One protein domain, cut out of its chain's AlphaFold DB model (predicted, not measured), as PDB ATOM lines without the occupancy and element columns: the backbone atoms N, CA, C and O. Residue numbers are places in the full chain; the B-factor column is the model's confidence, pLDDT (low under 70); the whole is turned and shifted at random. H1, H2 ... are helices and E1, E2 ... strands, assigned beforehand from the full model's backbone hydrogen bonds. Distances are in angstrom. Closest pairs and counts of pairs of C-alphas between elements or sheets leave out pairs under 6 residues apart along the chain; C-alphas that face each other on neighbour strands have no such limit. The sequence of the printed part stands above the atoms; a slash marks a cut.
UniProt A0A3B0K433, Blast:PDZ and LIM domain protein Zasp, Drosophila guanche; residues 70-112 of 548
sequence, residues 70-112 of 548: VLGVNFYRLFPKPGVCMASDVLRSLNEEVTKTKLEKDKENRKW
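Overview. This is residues 70 to 112 of the 548 residues of the protein "Blast:PDZ and LIM domain protein Zasp" of Drosophila guanche (UniProt A0A3B0K433). The printed part is a drawn-out, winding string of short pieces with no packed core: strand E1 at one end, a winding link, the small helix H1, the helix H2 running on along the length, and the helix H3 turned across the far end. No helix touches another helix. The printed part has 43 residues, with one named strand and three named helices in the order E1, H1, H2, H3, and its class is mostly helix. It is extended, with a radius of gyration of the C-alphas of 17.8 A, and spans 55 by 21 by 12 A, only just a rod.

Along the chain. E1 is residues 70 to 73, 9.9 A from first to last C-alpha, and begins with C-alpha 70 at (157.990, 180.086, 178.633). H1 is residues 84 to 87, 5.2 A long. H2, residues 89 to 99, begins with C-alpha 89 at (159.693, 182.735, 143.007) and is 14.9 A long. H3, residues 102 to 112, is 15.6 A long and ends with C-alpha 112 at (177.963, 189.242, 130.828).

Arrangement. E1 pairs with no named strand, and it is apart from H1, H2 and H3. H1 and H2 are close but not clearly touching; their closest C-alphas, those of Cys 85 and Leu 91, are 7.0 A apart. H3 is apart from H1 and from H2. In H2 and H3 every O i to N i+4 pair is within hydrogen-bond range; H1 is too short for such a pair, and its one O i to N i+3 pair is within range.

Size, cuts and confidence. The two C-alphas farthest apart, those of Val 70 and Arg 110, are 55.6 A apart. The printed part has no cut. The links H1 to H2 and H2 to H3 are tight, and the link E1 to H1, of 10 residues, is short. The mean pLDDT of the printed part is 72.5, and 16 residues are under 70: residue 70, residues 74 to 86, residue 103 and residue 112.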
ATOM      1  N   VAL A  70     157.454 179.076 179.558       69.25
ATOM      2  CA  VAL A  70     157.990 180.086 178.633       69.25
ATOM      3  C   VAL A  70     156.996 180.294 177.489       69.25
ATOM      4  O   VAL A  70     156.410 179.335 176.985       69.25
ATOM      5  N   LEU A  71     156.804 181.544 177.061       72.12
ATOM      6  CA  LEU A  71     156.037 181.858 175.856       72.12
ATOM      7  C   LEU A  71     156.887 181.517 174.621       72.12
ATOM      8  O   LEU A  71     157.945 182.109 174.425       72.12
ATOM      9  N   GLY A  72     156.444 180.555 173.809       72.56
ATOM     10  CA  GLY A  72     157.160 180.096 172.615       72.56
ATOM     11  C   GLY A  72     156.241 180.028 171.398       72.56
ATOM     12  O   GLY A  72     155.026 179.951 171.539       72.56
ATOM     13  N   VAL A  73     156.800 180.063 170.188       76.38
ATOM     14  CA  VAL A  73     156.000 179.957 168.957       76.38
ATOM     15  C   VAL A  73     155.774 178.485 168.613       76.38
ATOM     16  O   VAL A  73     156.719 177.694 168.591       76.38
ATOM     17  N   ASN A  74     154.525 178.091 168.357       63.94
ATOM     18  CA  ASN A  74     154.198 176.694 168.080       63.94
ATOM     19  C   ASN A  74     154.443 176.356 166.595       63.94
ATOM     20  O   ASN A  74     153.547 176.458 165.758       63.94
ATOM     21  N   PHE A  75     155.661 175.914 166.267       65.56
ATOM     22  CA  PHE A  75     156.082 175.594 164.893       65.56
ATOM     23  C   PHE A  75     155.234 174.525 164.175       65.56
ATOM     24  O   PHE A  75     155.241 174.483 162.948       65.56
ATOM     25  N   TYR A  76     154.455 173.706 164.896       63.38
ATOM     26  CA  TYR A  76     153.500 172.766 164.288       63.38
ATOM     27  C   TYR A  76     152.239 173.450 163.729       63.38
ATOM     28  O   TYR A  76     151.411 172.794 163.098       63.38
ATOM     29  N   ARG A  77     152.076 174.757 163.963       65.25
ATOM     30  CA  ARG A  77     150.994 175.596 163.428       65.25
ATOM     31  C   ARG A  77     151.492 176.465 162.264       65.25
ATOM     32  O   ARG A  77     150.808 176.534 161.246       65.25
ATOM     33  N   LEU A  78     152.749 176.917 162.338       64.62
ATOM     34  CA  LEU A  78     153.476 177.667 161.301       64.62
ATOM     35  C   LEU A  78     153.775 176.887 160.001       64.62
ATOM     36  O   LEU A  78     154.494 177.399 159.141       64.62
ATOM     37  N   PHE A  79     153.288 175.653 159.825       58.66
ATOM     38  CA  PHE A  79     153.563 174.890 158.605       58.66
ATOM     39  C   PHE A  79     153.055 175.648 157.362       58.66
ATOM     40  O   PHE A  79     151.845 175.870 157.235       58.66
ATOM     41  N   PRO A  80     153.935 176.016 156.406       61.78
ATOM     42  CA  PRO A  80     153.510 176.713 155.201       61.78
ATOM     43  C   PRO A  80     152.556 175.812 154.415       61.78
ATOM     44  O   PRO A  80     152.900 174.682 154.062       61.78
ATOM     45  N   LYS A  81     151.340 176.313 154.163       61.38
ATOM     46  CA  LYS A  81     150.252 175.538 153.545       61.38
ATOM     47  C   LYS A  81     150.740 174.855 152.256       61.38
ATOM     48  O   LYS A  81     151.408 175.516 151.452       61.38
ATOM     49  N   PRO A  82     150.398 173.574 152.016       50.53
ATOM     50  CA  PRO A  82     150.839 172.852 150.825       50.53
ATOM     51  C   PRO A  82     150.386 173.595 149.562       50.53
ATOM     52  O   PRO A  82     149.194 173.718 149.294       50.53
ATOM     53  N   GLY A  83     151.356 174.141 148.827       57.97
ATOM     54  CA  GLY A  83     151.139 175.054 147.700       57.97
ATOM     55  C   GLY A  83     151.945 176.354 147.797       57.97
ATOM     56  O   GLY A  83     152.487 176.789 146.787       57.97
ATOM     57  N   VAL A  84     152.137 176.924 148.996       65.81
ATOM     58  CA  VAL A  84     152.880 178.193 149.180       65.81
ATOM     59  C   VAL A  84     154.321 178.071 148.676       65.81
ATOM     60  O   VAL A  84     154.793 178.921 147.927       65.81
ATOM     61  N   CYS A  85     154.995 176.960 148.984       59.56
ATOM     62  CA  CYS A  85     156.344 176.693 148.480       59.56
ATOM     63  C   CYS A  85     156.396 176.575 146.946       59.56
ATOM     64  O   CYS A  85     157.395 176.962 146.352       59.56
ATOM     65  N   MET A  86     155.331 176.080 146.297       66.44
ATOM     66  CA  MET A  86     155.255 175.948 144.832       66.44
ATOM     67  C   MET A  86     155.003 177.291 144.132       66.44
ATOM     68  O   MET A  86     155.385 177.452 142.978       66.44
ATOM     69  N   ALA A  87     154.392 178.252 144.829       71.38
ATOM     70  CA  ALA A  87     154.217 179.627 144.360       71.38
ATOM     71  C   ALA A  87     155.455 180.517 144.601       71.38
ATOM     72  O   ALA A  87     155.482 181.656 144.145       71.38
ATOM     73  N   SER A  88     156.475 180.025 145.316       80.06
ATOM     74  CA  SER A  88     157.682 180.795 145.630       80.06
ATOM     75  C   SER A  88     158.528 181.059 144.387       80.06
ATOM     76  O   SER A  88     159.026 180.125 143.757       80.06
ATOM     77  N   ASP A  89     158.793 182.333 144.094       79.31
ATOM     78  CA  ASP A  89     159.693 182.735 143.007       79.31
ATOM     79  C   ASP A  89     161.137 182.276 143.217       79.31
ATOM     80  O   ASP A  89     161.852 182.040 142.246       79.31
ATOM     81  N   VAL A  90     161.552 182.050 144.468       83.38
ATOM     82  CA  VAL A  90     162.850 181.428 144.767       83.38
ATOM     83  C   VAL A  90     162.860 179.977 144.286       83.38
ATOM     84  O   VAL A  90     163.813 179.556 143.633       83.38
ATOM     85  N   LEU A  91     161.788 179.212 144.534       80.50
ATOM     86  CA  LEU A  91     161.689 177.836 144.038       80.50
ATOM     87  C   LEU A  91     161.497 177.798 142.513       80.50
ATOM     88  O   LEU A  91     162.055 176.923 141.854       80.50
ATOM     89  N   ARG A  92     160.768 178.767 141.943       82.75
ATOM     90  CA  ARG A  92     160.630 178.956 140.492       82.75
ATOM     91  C   ARG A  92     161.997 179.183 139.840       82.75
ATOM     92  O   ARG A  92     162.377 178.405 138.973       82.75
ATOM     93  N   SER A  93     162.771 180.156 140.331       84.94
ATOM     94  CA  SER A  93     164.121 180.470 139.841       84.94
ATOM     95  C   SER A  93     165.080 179.291 140.005       84.94
ATOM     96  O   SER A  93     165.837 178.993 139.088       84.94
ATOM     97  N   LEU A  94     165.028 178.565 141.128       84.12
ATOM     98  CA  LEU A  94     165.841 177.360 141.323       84.12
ATOM     99  C   LEU A  94     165.459 176.239 140.343       84.12
ATOM    100  O   LEU A  94     166.345 175.599 139.784       84.12
ATOM    101  N   ASN A  95     164.170 176.020 140.074       82.69
ATOM    102  CA  ASN A  95     163.718 175.039 139.083       82.69
ATOM    103  C   ASN A  95     164.071 175.456 137.644       82.69
ATOM    104  O   ASN A  95     164.494 174.616 136.846       82.69
ATOM    105  N   GLU A  96     163.968 176.744 137.312       84.06
ATOM    106  CA  GLU A  96     164.471 177.308 136.054       84.06
ATOM    107  C   GLU A  96     165.990 177.114 135.940       84.06
ATOM    108  O   GLU A  96     166.482 176.651 134.919       84.06
ATOM    109  N   GLU A  97     166.763 177.352 137.000       78.81
ATOM    110  CA  GLU A  97     168.203 177.097 137.004       78.81
ATOM    111  C   GLU A  97     168.575 175.611 136.931       78.81
ATOM    112  O   GLU A  97     169.608 175.282 136.344       78.81
ATOM    113  N   VAL A  98     167.779 174.707 137.499       77.50
ATOM    114  CA  VAL A  98     167.989 173.253 137.398       77.50
ATOM    115  C   VAL A  98     167.655 172.740 135.993       77.50
ATOM    116  O   VAL A  98     168.333 171.842 135.494       77.50
ATOM    117  N   THR A  99     166.663 173.334 135.323       73.44
ATOM    118  CA  THR A  99     166.262 172.969 133.950       73.44
ATOM    119  C   THR A  99     167.090 173.666 132.860       73.44
ATOM    120  O   THR A  99     167.291 173.084 131.790       73.44
ATOM    121  N   LYS A 100     167.652 174.857 133.125       81.25
ATOM    122  CA  LYS A 100     168.582 175.577 132.233       81.25
ATOM    123  C   LYS A 100     169.787 174.714 131.866       81.25
ATOM    124  O   LYS A 100     170.667 174.429 132.685       81.25
ATOM    125  N   THR A 101     169.874 174.361 130.587       73.25
ATOM    126  CA  THR A 101     170.962 173.526 130.059       73.25
ATOM    127  C   THR A 101     172.329 174.210 130.199       73.25
ATOM    128  O   THR A 101     172.438 175.437 130.197       73.25
ATOM    129  N   LYS A 102     173.424 173.433 130.236       72.06
ATOM    130  CA  LYS A 102     174.791 174.000 130.291       72.06
ATOM    131  C   LYS A 102     175.067 174.974 129.134       72.06
ATOM    132  O   LYS A 102     175.627 176.038 129.358       72.06
ATOM    133  N   LEU A 103     174.573 174.664 127.930       69.12
ATOM    134  CA  LEU A 103     174.681 175.530 126.747       69.12
ATOM    135  C   LEU A 103     173.893 176.843 126.864       69.12
ATOM    136  O   LEU A 103     174.152 177.775 126.107       69.12
ATOM    137  N   GLU A 104     172.907 176.916 127.752       79.50
ATOM    138  CA  GLU A 104     172.151 178.130 128.043       79.50
ATOM    139  C   GLU A 104     172.867 178.980 129.087       79.50
ATOM    140  O   GLU A 104     173.119 180.156 128.828       79.50
ATOM    141  N   LYS A 105     173.341 178.363 130.176       79.50
ATOM    142  CA  LYS A 105     174.204 179.033 131.160       79.50
ATOM    143  C   LYS A 105     175.488 179.575 130.517       79.50
ATOM    144  O   LYS A 105     175.889 180.694 130.813       79.50
ATOM    145  N   ASP A 106     176.080 178.868 129.552       77.12
ATOM    146  CA  ASP A 106     177.225 179.359 128.766       77.12
ATOM    147  C   ASP A 106     176.867 180.547 127.849       77.12
ATOM    148  O   ASP A 106     177.682 181.454 127.661       77.12
ATOM    149  N   LYS A 107     175.646 180.593 127.290       80.06
ATOM    150  CA  LYS A 107     175.154 181.756 126.525       80.06
ATOM    151  C   LYS A 107     174.895 182.951 127.437       80.06
ATOM    152  O   LYS A 107     175.181 184.073 127.031       80.06
ATOM    153  N   GLU A 108     174.364 182.732 128.638       78.31
ATOM    154  CA  GLU A 108     174.176 183.776 129.648       78.31
ATOM    155  C   GLU A 108     175.535 184.309 130.117       78.31
ATOM    156  O   GLU A 108     175.815 185.487 129.919       78.31
ATOM    157  N   ASN A 109     176.452 183.447 130.559       71.56
ATOM    158  CA  ASN A 109     177.825 183.830 130.907       71.56
ATOM    159  C   ASN A 109     178.536 184.604 129.780       71.56
ATOM    160  O   ASN A 109     179.272 185.550 130.056       71.56
ATOM    161  N   ARG A 110     178.285 184.278 128.504       75.12
ATOM    162  CA  ARG A 110     178.826 185.026 127.354       75.12
ATOM    163  C   ARG A 110     178.175 186.402 127.119       75.12
ATOM    164  O   ARG A 110     178.822 187.241 126.502       75.12
ATOM    165  N   LYS A 111     176.949 186.665 127.591       77.12
ATOM    166  CA  LYS A 111     176.336 188.014 127.554       77.12
ATOM    167  C   LYS A 111     176.981 188.958 128.575       77.12
ATOM    168  O   LYS A 111     177.151 190.133 128.275       77.12
ATOM    169  N   TRP A 112     177.344 188.448 129.755       66.06
ATOM    170  CA  TRP A 112     177.963 189.242 130.828       66.06
ATOM    171  C   TRP A 112     179.504 189.246 130.792       66.06
ATOM    172  O   TRP A 112     180.119 190.185 131.292       66.06
TER     173      TRP A 112